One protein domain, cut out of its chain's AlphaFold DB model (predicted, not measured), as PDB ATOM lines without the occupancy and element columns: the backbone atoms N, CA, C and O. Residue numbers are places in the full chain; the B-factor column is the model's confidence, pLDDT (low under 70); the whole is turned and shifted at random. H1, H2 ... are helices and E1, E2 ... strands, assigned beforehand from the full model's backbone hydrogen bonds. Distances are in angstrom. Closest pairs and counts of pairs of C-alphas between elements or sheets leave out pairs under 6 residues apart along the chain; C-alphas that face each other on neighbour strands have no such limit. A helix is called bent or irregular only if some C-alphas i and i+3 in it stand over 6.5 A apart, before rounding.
ATOM      1  N   SER A 282      17.614   5.052 -15.672       45.03
ATOM      2  CA  SER A 282      16.576   5.583 -14.783       45.03
ATOM      3  C   SER A 282      16.811   7.055 -14.428       45.03
ATOM      4  O   SER A 282      15.891   7.858 -14.521       45.03
ATOM      5  N   LEU A 283      18.059   7.426 -14.124       44.31
ATOM      6  CA  LEU A 283      18.457   8.791 -13.763       44.31
ATOM      7  C   LEU A 283      18.470   9.724 -14.984       44.31
ATOM      8  O   LEU A 283      18.131  10.897 -14.876       44.31
ATOM      9  N   TYR A 284      18.815   9.199 -16.165       40.25
ATOM     10  CA  TYR A 284      18.747   9.955 -17.422       40.25
ATOM     11  C   TYR A 284      17.303  10.315 -17.795       40.25
ATOM     12  O   TYR A 284      17.023  11.447 -18.186       40.25
ATOM     13  N   ARG A 285      16.367   9.365 -17.639       41.88
ATOM     14  CA  ARG A 285      14.939   9.624 -17.870       41.88
ATOM     15  C   ARG A 285      14.388  10.627 -16.863       41.88
ATOM     16  O   ARG A 285      13.688  11.541 -17.280       41.88
ATOM     17  N   GLU A 286      14.735  10.525 -15.582       42.03
ATOM     18  CA  GLU A 286      14.327  11.505 -14.563       42.03
ATOM     19  C   GLU A 286      14.864  12.918 -14.851       42.03
ATOM     20  O   GLU A 286      14.097  13.877 -14.769       42.03
ATOM     21  N   ALA A 287      16.122  13.049 -15.289       44.03
ATOM     22  CA  ALA A 287      16.715  14.332 -15.678       44.03
ATOM     23  C   ALA A 287      16.016  14.977 -16.891       44.03
ATOM     24  O   ALA A 287      15.812  16.187 -16.909       44.03
ATOM     25  N   ILE A 288      15.593  14.179 -17.880       44.41
ATOM     26  CA  ILE A 288      14.808  14.666 -19.030       44.41
ATOM     27  C   ILE A 288      13.369  15.014 -18.623       44.41
ATOM     28  O   ILE A 288      12.800  15.981 -19.121       44.41
ATOM     29  N   THR A 289      12.771  14.258 -17.698       42.53
ATOM     30  CA  THR A 289      11.381  14.476 -17.254       42.53
ATOM     31  C   THR A 289      11.235  15.764 -16.431       42.53
ATOM     32  O   THR A 289      10.176  16.388 -16.445       42.53
ATOM     33  N   TYR A 290      12.291  16.195 -15.731       38.03
ATOM     34  CA  TYR A 290      12.275  17.423 -14.929       38.03
ATOM     35  C   TYR A 290      12.310  18.711 -15.776       38.03
ATOM     36  O   TYR A 290      11.775  19.727 -15.342       38.03
ATOM     37  N   CYS A 291      12.845  18.660 -17.002       41.56
ATOM     38  CA  CYS A 291      12.849  19.785 -17.953       41.56
ATOM     39  C   CYS A 291      11.522  19.961 -18.721       41.56
ATOM     40  O   CYS A 291      11.426  20.810 -19.596       41.56
ATOM     41  N   ASN A 292      10.510  19.151 -18.407       40.50
ATOM     42  CA  ASN A 292       9.346  18.895 -19.253       40.50
ATOM     43  C   ASN A 292       8.007  19.204 -18.540       40.50
ATOM     44  O   ASN A 292       6.982  18.572 -18.789       40.50
ATOM     45  N   ARG A 293       7.990  20.173 -17.614       40.03
ATOM     46  CA  ARG A 293       6.759  20.638 -16.945       40.03
ATOM     47  C   ARG A 293       6.320  22.019 -17.450       40.03
ATOM     48  O   ARG A 293       6.375  22.978 -16.697       40.03
ATOM     49  N   ASP A 294       5.941  22.070 -18.730       48.88
ATOM     50  CA  ASP A 294       4.871  22.888 -19.351       48.88
ATOM     51  C   ASP A 294       4.996  22.753 -20.883       48.88
ATOM     52  O   ASP A 294       5.789  23.421 -21.542       48.88
ATOM     53  N   HIS A 295       4.292  21.769 -21.449       50.91
ATOM     54  CA  HIS A 295       4.860  20.959 -22.534       50.91
ATOM     55  C   HIS A 295       4.634  21.429 -23.982       50.91
ATOM     56  O   HIS A 295       5.316  20.906 -24.858       50.91
ATOM     57  N   ASP A 296       3.758  22.403 -24.253       51.25
ATOM     58  CA  ASP A 296       3.453  22.799 -25.642       51.25
ATOM     59  C   ASP A 296       4.166  24.091 -26.071       51.25
ATOM     60  O   ASP A 296       4.856  24.093 -27.087       51.25
ATOM     61  N   ALA A 297       4.092  25.173 -25.285       51.88
ATOM     62  CA  ALA A 297       4.700  26.456 -25.662       51.88
ATOM     63  C   ALA A 297       6.240  26.405 -25.659       51.88
ATOM     64  O   ALA A 297       6.873  26.787 -26.639       51.88
ATOM     65  N   GLN A 298       6.844  25.838 -24.607       54.50
ATOM     66  CA  GLN A 298       8.304  25.701 -24.504       54.50
ATOM     67  C   GLN A 298       8.871  24.711 -25.531       54.50
ATOM     68  O   GLN A 298       9.990  24.881 -26.007       54.50
ATOM     69  N   TYR A 299       8.100  23.688 -25.917       59.06
ATOM     70  CA  TYR A 299       8.519  22.743 -26.952       59.06
ATOM     71  C   TYR A 299       8.460  23.367 -28.351       59.06
ATOM     72  O   TYR A 299       9.367  23.142 -29.149       59.06
ATOM     73  N   THR A 300       7.444  24.188 -28.644       61.94
ATOM     74  CA  THR A 300       7.393  24.975 -29.886       61.94
ATOM     75  C   THR A 300       8.559  25.957 -29.967       61.94
ATOM     76  O   THR A 300       9.265  25.951 -30.971       61.94
ATOM     77  N   GLU A 301       8.832  26.719 -28.905       62.38
ATOM     78  CA  GLU A 301       9.973  27.646 -28.851       62.38
ATOM     79  C   GLU A 301      11.319  26.914 -29.002       62.38
ATOM     80  O   GLU A 301      12.200  27.352 -29.744       62.38
ATOM     81  N   TYR A 302      11.466  25.741 -28.377       66.25
ATOM     82  CA  TYR A 302      12.635  24.877 -28.553       66.25
ATOM     83  C   TYR A 302      12.780  24.381 -30.000       66.25
ATOM     84  O   TYR A 302      13.874  24.422 -30.565       66.25
ATOM     85  N   ILE A 303      11.689  23.938 -30.634       64.69
ATOM     86  CA  ILE A 303      11.701  23.533 -32.044       64.69
ATOM     87  C   ILE A 303      12.109  24.715 -32.935       64.69
ATOM     88  O   ILE A 303      12.997  24.558 -33.777       64.69
ATOM     89  N   GLU A 304      11.528  25.897 -32.735       68.56
ATOM     90  CA  GLU A 304      11.871  27.116 -33.480       68.56
ATOM     91  C   GLU A 304      13.352  27.485 -33.318       68.56
ATOM     92  O   GLU A 304      14.034  27.773 -34.306       68.56
ATOM     93  N   ALA A 305      13.897  27.371 -32.105       68.62
ATOM     94  CA  ALA A 305      15.321  27.560 -31.847       68.62
ATOM     95  C   ALA A 305      16.188  26.531 -32.593       68.62
ATOM     96  O   ALA A 305      17.201  26.890 -33.196       68.62
ATOM     97  N   THR A 306      15.782  25.255 -32.636       69.62
ATOM     98  CA  THR A 306      16.514  24.234 -33.409       69.62
ATOM     99  C   THR A 306      16.454  24.459 -34.923       69.62
ATOM    100  O   THR A 306      17.436  24.165 -35.617       69.62
ATOM    101  N   TYR A 307      15.358  25.020 -35.446       73.75
ATOM    102  CA  TYR A 307      15.274  25.457 -36.842       73.75
ATOM    103  C   TYR A 307      16.215  26.631 -37.115       73.75
ATOM    104  O   TYR A 307      17.017  26.547 -38.040       73.75
ATOM    105  N   LYS A 308      16.227  27.650 -36.250       76.62
ATOM    106  CA  LYS A 308      17.148  28.792 -36.354       76.62
ATOM    107  C   LYS A 308      18.620  28.358 -36.334       76.62
ATOM    108  O   LYS A 308      19.428  28.850 -37.117       76.62
ATOM    109  N   ILE A 309      18.973  27.386 -35.488       78.69
ATOM    110  CA  ILE A 309      20.316  26.781 -35.484       78.69
ATOM    111  C   ILE A 309      20.600  26.074 -36.811       78.69
ATOM    112  O   ILE A 309      21.717  26.161 -37.308       78.69
ATOM    113  N   SER A 310      19.609  25.386 -37.383       76.56
ATOM    114  CA  SER A 310      19.750  24.682 -38.664       76.56
ATOM    115  C   SER A 310      19.903  25.637 -39.861       76.56
ATOM    116  O   SER A 310      20.513  25.263 -40.867       76.56
ATOM    117  N   ASP A 311      19.396  26.870 -39.751       83.00
ATOM    118  CA  ASP A 311      19.580  27.927 -40.753       83.00
ATOM    119  C   ASP A 311      21.010  28.486 -40.752       83.00
ATOM    120  O   ASP A 311      21.563  28.795 -41.812       83.00
ATOM    121  N   GLU A 312      21.644  28.591 -39.581       89.25
ATOM    122  CA  GLU A 312      23.018  29.093 -39.460       89.25
ATOM    123  C   GLU A 312      24.067  27.977 -39.584       89.25
ATOM    124  O   GLU A 312      25.144  28.196 -40.148       89.25
ATOM    125  N   TYR A 313      23.755  26.772 -39.107       93.19
ATOM    126  CA  TYR A 313      24.673  25.645 -39.021       93.19
ATOM    127  C   TYR A 313      24.083  24.365 -39.613       93.19
ATOM    128  O   TYR A 313      22.906  24.063 -39.453       93.19
ATOM    129  N   SER A 314      24.925  23.529 -40.216       93.19
ATOM    130  CA  SER A 314      24.487  22.250 -40.774       93.19
ATOM    131  C   SER A 314      25.554  21.164 -40.655       93.19
ATOM    132  O   SER A 314      26.727  21.408 -40.356       93.19
ATOM    133  N   ASP A 315      25.121  19.917 -40.841       91.81
ATOM    134  CA  ASP A 315      26.019  18.773 -40.851       91.81
ATOM    135  C   ASP A 315      26.794  18.682 -42.173       91.81
ATOM    136  O   ASP A 315      26.336  19.096 -43.241       91.81
ATOM    137  N   LEU A 316      27.990  18.096 -42.104       93.88
ATOM    138  CA  LEU A 316      28.893  18.000 -43.251       93.88
ATOM    139  C   LEU A 316      28.263  17.274 -44.452       93.88
ATOM    140  O   LEU A 316      28.540  17.631 -45.594       93.88
ATOM    141  N   LYS A 317      27.438  16.242 -44.223       90.38
ATOM    142  CA  LYS A 317      26.857  15.451 -45.319       90.38
ATOM    143  C   LYS A 317      25.842  16.274 -46.102       90.38
ATOM    144  O   LYS A 317      25.858  16.237 -47.330       90.38
ATOM    145  N   LYS A 318      24.978  17.012 -45.401       90.81
ATOM    146  CA  LYS A 318      24.024  17.933 -46.024       90.81
ATOM    147  C   LYS A 318      24.748  19.009 -46.817       90.81
ATOM    148  O   LYS A 318      24.400  19.216 -47.973       90.81
ATOM    149  N   LEU A 319      25.778  19.615 -46.229       93.19
ATOM    150  CA  LEU A 319      26.521  20.706 -46.854       93.19
ATOM    151  C   LEU A 319      27.277  20.280 -48.118       93.19
ATOM    152  O   LEU A 319      27.174  20.948 -49.142       93.19
ATOM    153  N   LEU A 320      27.953  19.127 -48.095       92.56
ATOM    154  CA  LEU A 320      28.607  18.577 -49.292       92.56
ATOM    155  C   LEU A 320      27.598  18.235 -50.397       92.56
ATOM    156  O   LEU A 320      27.872  18.434 -51.580       92.56
ATOM    157  N   LYS A 321      26.413  17.737 -50.017       90.25
ATOM    158  CA  LYS A 321      25.334  17.448 -50.969       90.25
ATOM    159  C   LYS A 321      24.773  18.732 -51.585       90.25
ATOM    160  O   LYS A 321      24.525  18.753 -52.788       90.25
ATOM    161  N   SER A 322      24.575  19.790 -50.794       88.62
ATOM    162  CA  SER A 322      24.069  21.075 -51.295       88.62
ATOM    163  C   SER A 322      25.079  21.807 -52.174       88.62
ATOM    164  O   SER A 322      24.674  22.404 -53.166       88.62
ATOM    165  N   SER A 323      26.376  21.710 -51.868       85.94
ATOM    166  CA  SER A 323      27.442  22.315 -52.680       85.94
ATOM    167  C   SER A 323      27.797  21.504 -53.932       85.94
ATOM    168  O   SER A 323      28.656  21.915 -54.707       85.94
ATOM    169  N   LYS A 324      27.133  20.356 -54.159       86.62
ATOM    170  CA  LYS A 324      27.395  19.432 -55.281       86.62
ATOM    171  C   LYS A 324      28.877  19.046 -55.386       86.62
ATOM    172  O   LYS A 324      29.414  18.920 -56.484       86.62
ATOM    173  N   SER A 325      29.543  18.888 -54.243       82.81
ATOM    174  CA  SER A 325      30.958  18.533 -54.196       82.81
ATOM    175  C   SER A 325      31.163  17.034 -54.409       82.81
ATOM    176  O   SER A 325      30.501  16.217 -53.768       82.81
ATOM    177  N   ASP A 326      32.157  16.669 -55.219       87.06
ATOM    178  CA  ASP A 326      32.610  15.279 -55.373       87.06
ATOM    179  C   ASP A 326      33.481  14.798 -54.190       87.06
ATOM    180  O   ASP A 326      33.917  13.644 -54.137       87.06
ATOM    181  N   ILE A 327      33.768  15.671 -53.217       90.50
ATOM    182  CA  ILE A 327      34.606  15.338 -52.064       90.50
ATOM    183  C   ILE A 327      33.807  14.520 -51.047       90.50
ATOM    184  O   ILE A 327      32.802  14.959 -50.491       90.50
ATOM    185  N   THR A 328      34.318  13.334 -50.716       92.56
ATOM    186  CA  THR A 328      33.736  12.500 -49.659       92.56
ATOM    187  C   THR A 328      33.994  13.082 -48.266       92.56
ATOM    188  O   THR A 328      35.046  13.666 -47.999       92.56
ATOM    189  N   SER A 329      33.092  12.829 -47.309       91.94
ATOM    190  CA  SER A 329      33.284  13.257 -45.911       91.94
ATOM    191  C   SER A 329      34.566  12.699 -45.278       91.94
ATOM    192  O   SER A 329      35.128  13.310 -44.370       91.94
ATOM    193  N   ALA A 330      35.033  11.529 -45.725       92.00
ATOM    194  CA  ALA A 330      36.277  10.933 -45.245       92.00
ATOM    195  C   ALA A 330      37.498  11.734 -45.711       92.00
ATOM    196  O   ALA A 330      38.350  12.072 -44.887       92.00
ATOM    197  N   LEU A 331      37.554  12.073 -47.004       92.44
ATOM    198  CA  LEU A 331      38.625  12.887 -47.574       92.44
ATOM    199  C   LEU A 331      38.625  14.292 -46.965       92.44
ATOM    200  O   LEU A 331      39.665  14.746 -46.504       92.44
ATOM    201  N   PHE A 332      37.451  14.918 -46.852       95.81
ATOM    202  CA  PHE A 332      37.289  16.234 -46.232       95.81
ATOM    203  C   PHE A 332      37.866  16.282 -44.808       95.81
ATOM    204  O   PHE A 332      38.729  17.102 -44.500       95.81
ATOM    205  N   ASN A 333      37.452  15.347 -43.946       94.88
ATOM    206  CA  ASN A 333      37.945  15.284 -42.570       94.88
ATOM    207  C   ASN A 333      39.446  14.964 -42.498       94.88
ATOM    208  O   ASN A 333      40.150  15.505 -41.649       94.88
ATOM    209  N   LYS A 334      39.959  14.101 -43.384       94.19
ATOM    210  CA  LYS A 334      41.398  13.811 -43.451       94.19
ATOM    211  C   LYS A 334      42.192  15.083 -43.770       94.19
ATOM    212  O   LYS A 334      43.171  15.361 -43.083       94.19
ATOM    213  N   THR A 335      41.746  15.864 -44.752       94.69
ATOM    214  CA  THR A 335      42.391  17.127 -45.134       94.69
ATOM    215  C   THR A 335      42.355  18.143 -43.995       94.69
ATOM    216  O   THR A 335      43.395  18.685 -43.640       94.69
ATOM    217  N   LEU A 336      41.204  18.338 -43.343       96.00
ATOM    218  CA  LEU A 336      41.103  19.248 -42.194       96.00
ATOM    219  C   LEU A 336      41.956  18.817 -40.997       96.00
ATOM    220  O   LEU A 336      42.491  19.662 -40.281       96.00
ATOM    221  N   ASN A 337      42.105  17.511 -40.772       94.56
ATOM    222  CA  ASN A 337      43.003  17.000 -39.743       94.56
ATOM    223  C   ASN A 337      44.472  17.291 -40.083       94.56
ATOM    224  O   ASN A 337      45.241  17.653 -39.196       94.56
ATOM    225  N   ASN A 338      44.862  17.190 -41.358       90.44
ATOM    226  CA  ASN A 338      46.205  17.574 -41.808       90.44
ATOM    227  C   ASN A 338      46.450  19.084 -41.644       90.44
ATOM    228  O   ASN A 338      47.543  19.481 -41.253       90.44
ATOM    229  N   LEU A 339      45.416  19.904 -41.856       92.31
ATOM    230  CA  LEU A 339      45.420  21.344 -41.568       92.31
ATOM    231  C   LEU A 339      45.331  21.667 -40.064       92.31
ATOM    232  O   LEU A 339      45.308  22.836 -39.696       92.31
ATOM    233  N   LYS A 340      45.273  20.653 -39.185       94.81
ATOM    234  CA  LYS A 340      45.137  20.790 -37.723       94.81
ATOM    235  C   LYS A 340      43.891  21.573 -37.280       94.81
ATOM    236  O   LYS A 340      43.869  22.119 -36.187       94.81
ATOM    237  N   MET A 341      42.836  21.592 -38.094       95.69
ATOM    238  CA  MET A 341      41.568  22.270 -37.774       95.69
ATOM    239  C   MET A 341      40.584  21.355 -37.043       95.69
ATOM    240  O   MET A 341      39.661  21.816 -36.371       95.69
ATOM    241  N   ILE A 342      40.772  20.041 -37.176       96.31
ATOM    242  CA  ILE A 342      40.032  19.032 -36.423       96.31
ATOM    243  C   ILE A 342      40.993  17.980 -35.876       96.31
ATOM    244  O   ILE A 342      42.045  17.730 -36.459       96.31
ATOM    245  N   LYS A 343      40.616  17.314 -34.785       94.06
ATOM    246  CA  LYS A 343      41.348  16.148 -34.267       94.06
ATOM    247  C   LYS A 343      40.420  15.124 -33.627       94.06
ATOM    248  O   LYS A 343      39.314  15.449 -33.204       94.06
ATOM    249  N   LYS A 344      40.887  13.879 -33.511       91.12
ATOM    250  CA  LYS A 344      40.212  12.833 -32.727       91.12
ATOM    251  C   LYS A 344      40.862  12.690 -31.364       91.12
ATOM    252  O   LYS A 344      42.018  12.287 -31.269       91.12
ATOM    253  N   VAL A 345      40.090  12.932 -30.308       87.25
ATOM    254  CA  VAL A 345      40.516  12.667 -28.929       87.25
ATOM    255  C   VAL A 345      39.553  11.669 -28.302       87.25
ATOM    256  O   VAL A 345      38.469  12.021 -27.845       87.25
ATOM    257  N   LYS A 346      39.949  10.391 -28.303       80.12
ATOM    258  CA  LYS A 346      39.130   9.264 -27.813       80.12
ATOM    259  C   LYS A 346      38.637   9.451 -26.382       80.12
ATOM    260  O   LYS A 346      37.547   8.993 -26.066       80.12
ATOM    261  N   THR A 347      39.447  10.103 -25.556       75.50
ATOM    262  CA  THR A 347      39.167  10.350 -24.139       75.50
ATOM    263  C   THR A 347      38.135  11.454 -23.916       75.50
ATOM    264  O   THR A 347      37.620  11.562 -22.815       75.50
ATOM    265  N   LEU A 348      37.819  12.253 -24.943       79.81
ATOM    266  CA  LEU A 348      36.867  13.364 -24.855       79.81
ATOM    267  C   LEU A 348      35.614  13.142 -25.709       79.81
ATOM    268  O   LEU A 348      34.546  13.629 -25.360       79.81
ATOM    269  N   ASN A 349      35.717  12.433 -26.843       84.81
ATOM    270  CA  ASN A 349      34.590  12.304 -27.771       84.81
ATOM    271  C   ASN A 349      34.606  10.995 -28.596       84.81
ATOM    272  O   ASN A 349      34.659  11.065 -29.810       84.81
ATOM    273  N   LEU A 350      34.634   9.799 -27.976       72.38
ATOM    274  CA  LEU A 350      34.500   8.429 -28.568       72.38
ATOM    275  C   LEU A 350      34.934   8.185 -30.047       72.38
ATOM    276  O   LEU A 350      34.361   7.331 -30.721       72.38
ATOM    277  N   ASN A 351      36.001   8.823 -30.545       68.81
ATOM    278  CA  ASN A 351      36.448   8.837 -31.961       68.81
ATOM    279  C   ASN A 351      35.651   9.696 -32.953       68.81
ATOM    280  O   ASN A 351      35.947   9.641 -34.155       68.81
ATOM    281  N   ASP A 352      34.713  10.499 -32.478       83.62
ATOM    282  CA  ASP A 352      34.184  11.624 -33.230       83.62
ATOM    283  C   ASP A 352      35.256  12.715 -33.353       83.62
ATOM    284  O   ASP A 352      36.199  12.823 -32.557       83.62
ATOM    285  N   TRP A 353      35.149  13.484 -34.432       92.31
ATOM    286  CA  TRP A 353      36.013  14.628 -34.673       92.31
ATOM    287  C   TRP A 353      35.637  15.777 -33.736       92.31
ATOM    288  O   TRP A 353      34.467  15.965 -33.413       92.31
ATOM    289  N   ILE A 354      36.641  16.545 -33.328       94.38
ATOM    290  CA  ILE A 354      36.504  17.773 -32.547       94.38
ATOM    291  C   ILE A 354      37.141  18.896 -33.361       94.38
ATOM    292  O   ILE A 354      38.291  18.751 -33.780       94.38
ATOM    293  N   ILE A 355      36.416  19.994 -33.569       95.81
ATOM    294  CA  ILE A 355      36.959  21.241 -34.114       95.81
ATOM    295  C   ILE A 355      37.872  21.884 -33.074       95.81
ATOM    296  O   ILE A 355      37.507  22.007 -31.903       95.81
ATOM    297  N   ILE A 356      39.041  22.321 -33.524       95.12
ATOM    298  CA  ILE A 356      40.022  23.047 -32.720       95.12
ATOM    299  C   ILE A 356      40.524  24.277 -33.473       95.12
ATOM    300  O   ILE A 356      40.402  24.349 -34.696       95.12
ATOM    301  N   ASP A 357      41.113  25.210 -32.728       92.50
ATOM    302  CA  ASP A 357      41.894  26.329 -33.256       92.50
ATOM    303  C   ASP A 357      41.167  27.074 -34.395       92.50
ATOM    304  O   ASP A 357      39.998  27.444 -34.257       92.50
ATOM    305  N   ASP A 358      41.828  27.267 -35.540       92.25
ATOM    306  CA  ASP A 358      41.270  27.960 -36.706       92.25
ATOM    307  C   ASP A 358      40.021  27.290 -37.290       92.25
ATOM    308  O   ASP A 358      39.221  27.949 -37.957       92.25
ATOM    309  N   GLY A 359      39.796  26.008 -36.998       93.81
ATOM    310  CA  GLY A 359      38.563  25.321 -37.361       93.81
ATOM    311  C   GLY A 359      37.317  25.961 -36.747       93.81
ATOM    312  O   GLY A 359      36.261  25.960 -37.382       93.81
ATOM    313  N   LEU A 360      37.434  26.577 -35.560       95.12
ATOM    314  CA  LEU A 360      36.315  27.221 -34.853       95.12
ATOM    315  C   LEU A 360      35.775  28.456 -35.594       95.12
ATOM    316  O   LEU A 360      34.656  28.904 -35.346       95.12
ATOM    317  N   LYS A 361      36.529  28.996 -36.563       95.25
ATOM    318  CA  LYS A 361      36.038  30.054 -37.461       95.25
ATOM    319  C   LYS A 361      34.890  29.559 -38.342       95.25
ATOM    320  O   LYS A 361      33.983  30.331 -38.656       95.25
ATOM    321  N   TYR A 362      34.912  28.276 -38.700       97.00
ATOM    322  CA  TYR A 362      34.016  27.678 -39.687       97.00
ATOM    323  C   TYR A 362      32.916  26.814 -39.072       97.00
ATOM    324  O   TYR A 362      31.972  26.461 -39.771       97.00
ATOM    325  N   GLY A 363      33.004  26.461 -37.791       96.19
ATOM    326  CA  GLY A 363      32.035  25.579 -37.148       96.19
ATOM    327  C   GLY A 363      32.154  25.559 -35.632       96.19
ATOM    328  O   GLY A 363      32.951  26.288 -35.048       96.19
ATOM    329  N   ILE A 364      31.344  24.713 -35.005       95.75
ATOM    330  CA  ILE A 364      31.234  24.571 -33.551       95.75
ATOM    331  C   ILE A 364      31.200  23.095 -33.142       95.75
ATOM    332  O   ILE A 364      30.772  22.230 -33.911       95.75
ATOM    333  N   ASN A 365      31.613  22.819 -31.903       95.00
ATOM    334  CA  ASN A 365      31.390  21.529 -31.253       95.00
ATOM    335  C   ASN A 365      30.139  21.639 -30.380       95.00
ATOM    336  O   ASN A 365      30.225  22.122 -29.256       95.00
ATOM    337  N   ILE A 366      28.985  21.217 -30.888       91.38
ATOM    338  CA  ILE A 366      27.726  21.312 -30.143       91.38
ATOM    339  C   ILE A 366      27.497  20.057 -29.299       91.38
ATOM    340  O   ILE A 366      27.699  18.944 -29.797       91.38
ATOM    341  N   GLU A 367      27.068  20.211 -28.046       87.56
ATOM    342  CA  GLU A 367      26.637  19.085 -27.213       87.56
ATOM    343  C   GLU A 367      25.558  18.255 -27.930       87.56
ATOM    344  O   GLU A 367      24.663  18.782 -28.597       87.56
ATOM    345  N   LYS A 368      25.658  16.927 -27.826       83.50
ATOM    346  CA  LYS A 368      24.649  15.998 -28.346       83.50
ATOM    347  C   LYS A 368      23.895  15.345 -27.199       83.50
ATOM    348  O   LYS A 368      24.440  15.164 -26.111       83.50
ATOM    349  N   ASP A 369      22.660  14.937 -27.469       71.31
ATOM    350  CA  ASP A 369      21.879  14.182 -26.499       71.31
ATOM    351  C   ASP A 369      22.513  12.795 -26.294       71.31
ATOM    352  O   ASP A 369      22.443  11.905 -27.144       71.31
ATOM    353  N   SER A 370      23.279  12.675 -25.211       72.62
ATOM    354  CA  SER A 370      24.177  11.563 -24.922       72.62
ATOM    355  C   SER A 370      24.162  11.283 -23.426       72.62
ATOM    356  O   SER A 370      24.245  12.199 -22.613       72.62
ATOM    357  N   LYS A 371      24.136   9.994 -23.070       68.25
ATOM    358  CA  LYS A 371      24.280   9.504 -21.687       68.25
ATOM    359  C   LYS A 371      25.735   9.509 -21.194       68.25
ATOM    360  O   LYS A 371      25.984   9.180 -20.036       68.25
ATOM    361  N   TYR A 372      26.679   9.826 -22.084       73.06
ATOM    362  CA  TYR A 372      28.115   9.870 -21.817       73.06
ATOM    363  C   TYR A 372      28.596  11.295 -21.588       73.06
ATOM    364  O   TYR A 372      28.353  12.175 -22.425       73.06
ATOM    365  N   PHE A 373      29.341  11.452 -20.499       78.38
ATOM    366  CA  PHE A 373      29.869  12.719 -20.024       78.38
ATOM    367  C   PHE A 373      31.372  12.618 -19.792       78.38
ATOM    368  O   PHE A 373      31.893  11.572 -19.389       78.38
ATOM    369  N   SER A 374      32.056  13.728 -20.033       77.62
ATOM    370  CA  SER A 374      33.418  13.949 -19.573       77.62
ATOM    371  C   SER A 374      33.372  14.593 -18.191       77.62
ATOM    372  O   SER A 374      32.768  15.650 -18.027       77.62
ATOM    373  N   GLU A 375      34.031  13.974 -17.210       72.31
ATOM    374  CA  GLU A 375      34.136  14.512 -15.845       72.31
ATOM    375  C   GLU A 375      34.823  15.883 -15.836       72.31
ATOM    376  O   GLU A 375      34.361  16.797 -15.165       72.31
ATOM    377  N   THR A 376      35.866  16.046 -16.655       80.00
ATOM    378  CA  THR A 376      36.531  17.327 -16.919       80.00
ATOM    379  C   THR A 376      36.967  17.424 -18.377       80.00
ATOM    380  O   THR A 376      37.481  16.443 -18.925       80.00
ATOM    381  N   ILE A 377      36.842  18.603 -18.987       84.62
ATOM    382  CA  ILE A 377      37.386  18.897 -20.321       84.62
ATOM    383  C   ILE A 377      38.533  19.923 -20.269       84.62
ATOM    384  O   ILE A 377      38.542  20.801 -19.405       84.62
ATOM    385  N   PRO A 378      39.516  19.841 -21.186       86.94
ATOM    386  CA  PRO A 378      40.615  20.801 -21.250       86.94
ATOM    387  C   PRO A 378      40.193  22.143 -21.868       86.94
ATOM    388  O   PRO A 378      39.316  22.194 -22.722       86.94
ATOM    389  N   ASP A 379      40.906  23.217 -21.520       86.62
ATOM    390  CA  ASP A 379      40.645  24.615 -21.911       86.62
ATOM    391  C   ASP A 379      40.479  24.857 -23.411       86.62
ATOM    392  O   ASP A 379      39.687  25.704 -23.834       86.62
ATOM    393  N   TRP A 380      41.259  24.134 -24.214       89.38
ATOM    394  CA  TRP A 380      41.238  24.256 -25.666       89.38
ATOM    395  C   TRP A 380      39.980  23.628 -26.279       89.38
ATOM    396  O   TRP A 380      39.655  23.915 -27.430       89.38
ATOM    397  N   TYR A 381      39.274  22.755 -25.552       92.06
ATOM    398  CA  TYR A 381      38.077  22.099 -26.057       92.06
ATOM    399  C   TYR A 381      36.866  23.006 -25.862       92.06
ATOM    400  O   TYR A 381      36.208  23.007 -24.826       92.06
ATOM    401  N   LYS A 382      36.585  23.802 -26.893       93.62
ATOM    402  CA  LYS A 382      35.439  24.707 -26.920       93.62
ATOM    403  C   LYS A 382      34.172  23.940 -27.255       93.62
ATOM    404  O   LYS A 382      34.070  23.392 -28.353       93.62
ATOM    405  N   VAL A 383      33.245  23.902 -26.302       92.38
ATOM    406  CA  VAL A 383      31.947  23.235 -26.413       92.38
ATOM    407  C   VAL A 383      30.848  24.286 -26.415       92.38
ATOM    408  O   VAL A 383      30.873  25.230 -25.633       92.38
ATOM    409  N   THR A 384      29.896  24.123 -27.321       92.38
ATOM    410  CA  THR A 384      28.709  24.961 -27.446       92.38
ATOM    411  C   THR A 384      27.503  24.153 -26.993       92.38
ATOM    412  O   THR A 384      27.355  22.992 -27.371       92.38
ATOM    413  N   THR A 385      26.624  24.765 -26.215       86.94
ATOM    414  CA  THR A 385      25.350  24.168 -25.814       86.94
ATOM    415  C   THR A 385      24.206  25.107 -26.178       86.94
ATOM    416  O   THR A 385      24.422  26.296 -26.421       86.94
ATOM    417  N   LEU A 386      23.003  24.554 -26.289       80.12
ATOM    418  CA  LEU A 386      21.789  25.345 -26.450       80.12
ATOM    419  C   LEU A 386      21.276  25.665 -25.051       80.12
ATOM    420  O   LEU A 386      20.858  24.758 -24.331       80.12
ATOM    421  N   ASP A 387      21.343  26.935 -24.662       74.62
ATOM    422  CA  ASP A 387      20.838  27.356 -23.363       74.62
ATOM    423  C   ASP A 387      19.318  27.164 -23.323       74.62
ATOM    424  O   ASP A 387      18.589  27.674 -24.172       74.62
ATOM    425  N   ALA A 388      18.835  26.396 -22.348       64.12
ATOM    426  CA  ALA A 388      17.419  26.057 -22.254       64.12
ATOM    427  C   ALA A 388      16.533  27.254 -21.861       64.12
ATOM    428  O   ALA A 388      15.320  27.186 -22.037       64.12
ATOM    429  N   HIS A 389      17.115  28.331 -21.323       63.38
ATOM    430  CA  HIS A 389      16.388  29.522 -20.892       63.38
ATOM    431  C   HIS A 389      16.409  30.627 -21.944       63.38
ATOM    432  O   HIS A 389      15.387  31.271 -22.163       63.38
ATOM    433  N   THR A 390      17.556  30.872 -22.582       72.94
ATOM    434  CA  THR A 390      17.678  31.911 -23.614       72.94
ATOM    435  C   THR A 390      17.390  31.389 -25.016       72.94
ATOM    436  O   THR A 390      17.136  32.192 -25.909       72.94
ATOM    437  N   LEU A 391      17.416  30.064 -25.215       68.31
ATOM    438  CA  LEU A 391      17.284  29.405 -26.520       68.31
ATOM    439  C   LEU A 391      18.349  29.856 -27.531       68.31
ATOM    440  O   LEU A 391      18.168  29.772 -28.747       68.31
ATOM    441  N   GLU A 392      19.490  30.314 -27.021       79.06
ATOM    442  CA  GLU A 392      20.638  30.731 -27.812       79.06
ATOM    443  C   GLU A 392      21.791  29.736 -27.673       79.06
ATOM    444  O   GLU A 392      21.960  29.056 -26.656       79.06
ATOM    445  N   LEU A 393      22.613  29.661 -28.719       86.56
ATOM    446  CA  LEU A 393      23.868  28.926 -28.660       86.56
ATOM    447  C   LEU A 393      24.863  29.699 -27.797       86.56
ATOM    448  O   LEU A 393      25.267  30.810 -28.139       86.56
ATOM    449  N   VAL A 394      25.304  29.077 -26.709       87.19
ATOM    450  CA  VAL A 394      26.272  29.656 -25.776       87.19
ATOM    451  C   VAL A 394      27.498  28.756 -25.655       87.19
ATOM    452  O   VAL A 394      27.406  27.528 -25.691       87.19
ATOM    453  N   GLU A 395      28.679  29.362 -25.523       89.94
ATOM    454  CA  GLU A 395      29.888  28.610 -25.171       89.94
ATOM    455  C   GLU A 395      29.784  28.149 -23.716       89.94
ATOM    456  O   GLU A 395      29.576  28.951 -22.799       89.94
ATOM    457  N   GLN A 396      29.949  26.847 -23.508       83.88
ATOM    458  CA  GLN A 396      29.853  26.224 -22.203       83.88
ATOM    459  C   GLN A 396      31.039  26.640 -21.334       83.88
ATOM    460  O   GLN A 396      32.199  26.346 -21.628       83.88
ATOM    461  N   ARG A 397      30.730  27.361 -20.253       80.62
ATOM    462  CA  ARG A 397      31.735  27.845 -19.298       80.62
ATOM    463  C   ARG A 397      32.099  26.793 -18.260       80.62
ATOM    464  O   ARG A 397      33.238  26.783 -17.797       80.62
ATOM    465  N   ASP A 398      31.147  25.930 -17.904       77.81
ATOM    466  CA  ASP A 398      31.404  24.801 -17.019       77.81
ATOM    467  C   ASP A 398      32.225  23.741 -17.759       77.81
ATOM    468  O   ASP A 398      31.909  23.334 -18.874       77.81
ATOM    469  N   ARG A 399      33.321  23.319 -17.141       80.75
ATOM    470  CA  ARG A 399      34.240  22.335 -17.717       80.75
ATOM    471  C   ARG A 399      34.055  20.956 -17.119       80.75
ATOM    472  O   ARG A 399      34.810  20.054 -17.480       80.75
ATOM    473  N   GLN A 400      33.101  20.801 -16.210       79.12
ATOM    474  CA  GLN A 400      32.760  19.533 -15.600       79.12
ATOM    475  C   GLN A 400      31.483  18.974 -16.207       79.12
ATOM    476  O   GLN A 400      30.621  19.716 -16.666       79.12
ATOM    477  N   ASN A 401      31.372  17.647 -16.199       76.44
ATOM    478  CA  ASN A 401      30.176  16.929 -16.644       76.44
ATOM    479  C   ASN A 401      29.687  17.378 -18.032       76.44
ATOM    480  O   ASN A 401      28.494  17.573 -18.253       76.44
ATOM    481  N   VAL A 402      30.618  17.556 -18.970       81.62
ATOM    482  CA  VAL A 402      30.302  18.035 -20.321       81.62
ATOM    483  C   VAL A 402      29.848  16.863 -21.175       81.62
ATOM    484  O   VAL A 402      30.494  15.807 -21.182       81.62
ATOM    485  N   ARG A 403      28.737  17.024 -21.899       84.12
ATOM    486  CA  ARG A 403      28.262  15.975 -22.803       84.12
ATOM    487  C   ARG A 403      29.226  15.824 -23.966       84.12
ATOM    488  O   ARG A 403      29.936  16.741 -24.378       84.12
ATOM    489  N   MET A 404      29.214  14.640 -24.560       86.44
ATOM    490  CA  MET A 404      29.854  14.472 -25.856       86.44
ATOM    491  C   MET A 404      29.297  15.466 -26.883       86.44
ATOM    492  O   MET A 404      28.142  15.882 -26.802       86.44
ATOM    493  N   THR A 405      30.094  15.778 -27.902       91.19
ATOM    494  CA  THR A 405      29.714  16.759 -28.921       91.19
ATOM    495  C   THR A 405      29.639  16.146 -30.309       91.19
ATOM    496  O   THR A 405      30.139  15.047 -30.574       91.19
ATOM    497  N   ARG A 406      29.008  16.875 -31.223       91.44
ATOM    498  CA  ARG A 406      29.113  16.681 -32.668       91.44
ATOM    499  C   ARG A 406      29.567  17.982 -33.318       91.44
ATOM    500  O   ARG A 406      29.354  19.062 -32.776       91.44
ATOM    501  N   ILE A 407      30.147  17.874 -34.505       94.50
ATOM    502  CA  ILE A 407      30.512  19.041 -35.303       94.50
ATOM    503  C   ILE A 407      29.293  19.542 -36.074       94.50
ATOM    504  O   ILE A 407      28.644  18.755 -36.768       94.50
ATOM    505  N   LEU A 408      29.047  20.849 -36.011       94.44
ATOM    506  CA  LEU A 408      28.237  21.565 -36.991       94.44
ATOM    507  C   LEU A 408      29.080  22.651 -37.666       94.44
ATOM    508  O   LEU A 408      29.894  23.305 -37.015       94.44
ATOM    509  N   TRP A 409      28.878  22.848 -38.965       96.44
ATOM    510  CA  TRP A 409      29.584  23.855 -39.757       96.44
ATOM    511  C   TRP A 409      28.664  25.029 -40.064       96.44
ATOM    512  O   TRP A 409      27.485  24.825 -40.328       96.44
ATOM    513  N   LYS A 410      29.206  26.247 -40.058       95.88
ATOM    514  CA  LYS A 410      28.490  27.472 -40.422       95.88
ATOM    515  C   LYS A 410      28.162  27.454 -41.907       95.88
ATOM    516  O   LYS A 410      29.074  27.440 -42.736       95.88
ATOM    517  N   ASN A 411      26.882  27.549 -42.239       93.69
ATOM    518  CA  ASN A 411      26.390  27.539 -43.614       93.69
ATOM    519  C   ASN A 411      27.054  28.655 -44.444       93.69
ATOM    520  O   ASN A 411      27.539  28.410 -45.544       93.69
ATOM    521  N   ASN A 412      27.184  29.861 -43.878       93.88
ATOM    522  CA  ASN A 412      27.768  31.020 -44.567       93.88
ATOM    523  C   ASN A 412      29.307  31.000 -44.708       93.88
ATOM    524  O   ASN A 412      29.855  31.819 -45.446       93.88
ATOM    525  N   GLN A 413      30.018  30.109 -44.004       95.81
ATOM    526  CA  GLN A 413      31.472  29.935 -44.144       95.81
ATOM    527  C   GLN A 413      31.841  28.627 -44.849       95.81
ATOM    528  O   GLN A 413      33.022  28.413 -45.128       95.81
ATOM    529  N   PHE A 414      30.869  27.753 -45.131       95.81
ATOM    530  CA  PHE A 414      31.155  26.410 -45.622       95.81
ATOM    531  C   PHE A 414      31.855  26.413 -46.982       95.81
ATOM    532  O   PHE A 414      32.846  25.709 -47.132       95.81
ATOM    533  N   GLU A 415      31.420  27.247 -47.931       93.50
ATOM    534  CA  GLU A 415      32.068  27.342 -49.250       93.50
ATOM    535  C   GLU A 415      33.545  27.746 -49.134       93.50
ATOM    536  O   GLU A 415      34.408  27.117 -49.731       93.50
ATOM    537  N   LYS A 416      33.877  28.698 -48.253       95.56
ATOM    538  CA  LYS A 416      35.277  29.085 -48.006       95.56
ATOM    539  C   LYS A 416      36.103  27.945 -47.411       95.56
ATOM    540  O   LYS A 416      37.277  27.795 -47.737       95.56
ATOM    541  N   LEU A 417      35.514  27.168 -46.500       96.56
ATOM    542  CA  LEU A 417      36.173  25.990 -45.934       96.56
ATOM    543  C   LEU A 417      36.377  24.910 -47.001       96.56
ATOM    544  O   LEU A 417      37.419  24.259 -47.034       96.56
ATOM    545  N   LEU A 418      35.380  24.717 -47.862       96.00
ATOM    546  CA  LEU A 418      35.424  23.758 -48.953       96.00
ATOM    547  C   LEU A 418      36.502  24.133 -49.971       96.00
ATOM    548  O   LEU A 418      37.295  23.265 -50.328       96.00
ATOM    549  N   ASP A 419      36.593  25.404 -50.357       94.00
ATOM    550  CA  ASP A 419      37.645  25.920 -51.237       94.00
ATOM    551  C   ASP A 419      39.039  25.665 -50.658       94.00
ATOM    552  O   ASP A 419      39.900  25.118 -51.346       94.00
ATOM    553  N   LEU A 420      39.236  25.953 -49.365       95.25
ATOM    554  CA  LEU A 420      40.492  25.670 -48.664       95.25
ATOM    555  C   LEU A 420      40.852  24.176 -48.721       95.25
ATOM    556  O   LEU A 420      42.003  23.807 -48.972       95.25
ATOM    557  N   VAL A 421      39.870  23.294 -48.510       94.62
ATOM    558  CA  VAL A 421      40.062  21.839 -48.597       94.62
ATOM    559  C   VAL A 421      40.400  21.411 -50.028       94.62
ATOM    560  O   VAL A 421      41.331  20.626 -50.220       94.62
ATOM    561  N   VAL A 422      39.682  21.924 -51.029       93.12
ATOM    562  CA  VAL A 422      39.909  21.634 -52.455       93.12
ATOM    563  C   VAL A 422      41.311  22.068 -52.876       93.12
ATOM    564  O   VAL A 422      42.021  21.301 -53.529       93.12
TER     565      VAL A 422
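Overview. This is residues 282 to 422 of the 548 residues of the protein "Transposase family protein" of Candidatus Sulfurimonas baltica (UniProt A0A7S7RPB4). At the core is the antiparallel pair E3 and E8, with the small pair E1 E2 on one side of it, E5 E6 on the other and E4 E7 at one end; H3, H4 and H7 gather at the opposite end, where E8 passes directly into H7. The long helix H2 leads away from that helical end to a link and to H1, of which residues 285 to 290 stick out, as do residues 292 to 297. The printed part has 141 residues, with seven named helices and eight named strands in the order H1 H2 H3 H4 E1 H5 E2 H6 E3 E4 E5 E6 E7 E8 H7, and its class is mixed, helices and strands. The strands form four separate antiparallel sheets of two strands each. The whole is compact, with a radius of gyration of the C-alphas of 16.3 A, yet elongated in outline, spanning 49 by 32 by 24 A.

Arrangement. E3, residues 363 to 367, and E8, residues 405 to 410, are antiparallel neighbours at 149 degrees, with N 364 and O 408 2.9 A apart, within hydrogen-bond range. E1, residues 342 to 344, and E2, residues 353 to 355, are antiparallel, with N 343 and O 354 within hydrogen-bond range at 2.9 A. The closest C-alphas of E2 and E8 are those of Ile 354 and Ile 407, 6.7 A apart. E5, residues 384 to 386, and E6, residues 393 to 395, form a hairpin, with N 385 and O 394 within hydrogen-bond range at 2.9 A. The closest C-alphas of E3 and E5 are those of Ile 366 and Thr 384, 4.6 A apart. E4, residues 372 to 376, and E7, residues 400 to 403, are antiparallel, with N 374 and O 402 within hydrogen-bond range at 2.8 A. E7 runs on into E8 across a break of 1 residue, at 66 degrees. H5, residues 346 to 349, comes closest to E4 at the C-alphas of Leu 348 and Ser 374, 6.3 A apart. H6, residues 357 to 361, and E8 are near each other. H4, residues 329 to 338, and H7, residues 411 to 422, only just touch, with 3 pairs of C-alphas within 8 A, the closest those of Thr 335 and Val 421, 6.3 A apart; they are about perpendicular, at 74 degrees. H3, residues 316 to 322, only just touches H4, with 3 such pairs, the closest the C-alphas of Lys 317 and Ser 329 at 6.8 A. H2, residues 297 to 312, and H7 touch only at their ends, and only just, with 3 such pairs; the closest C-alphas are those of Glu 312 and Asn 411, 5.6 A apart. H1, residues 282 to 290, touches no helix. Every O i to N i+4 pair is within hydrogen-bond range in H1, H2, H3 and H4; H7 has 6 of 8, H6 has 0 of 1 but 2 of 2 O i to N i+3 pairs, and H5 is too short for an O i to N i+4 pair.

Along the chain. H2 is the longest helix, 23.1 A from C-alpha 297 at (4.700, 26.456, -25.662) to C-alpha 312 at (23.018, 29.093, -39.460). H7 measures 17.2 A, ends at C-alpha 422 at (39.909, 21.634, -52.455) and is irregular, C-alphas 412 and 415 being 7.3 A apart. H4 measures 14.2 A and H1 12.6 A. E8 measures 15.8 A, E3 13.0 A and E4 12.3 A.

Size, cuts and confidence. The two C-alphas farthest apart are those of Arg 293 and Val 422, at 48.6 A. The printed part has no cut and no long link. The mean pLDDT of the printed part is 81.1; residues 282 to 306, 351, 371, 388 to 389 and 391 are under 70.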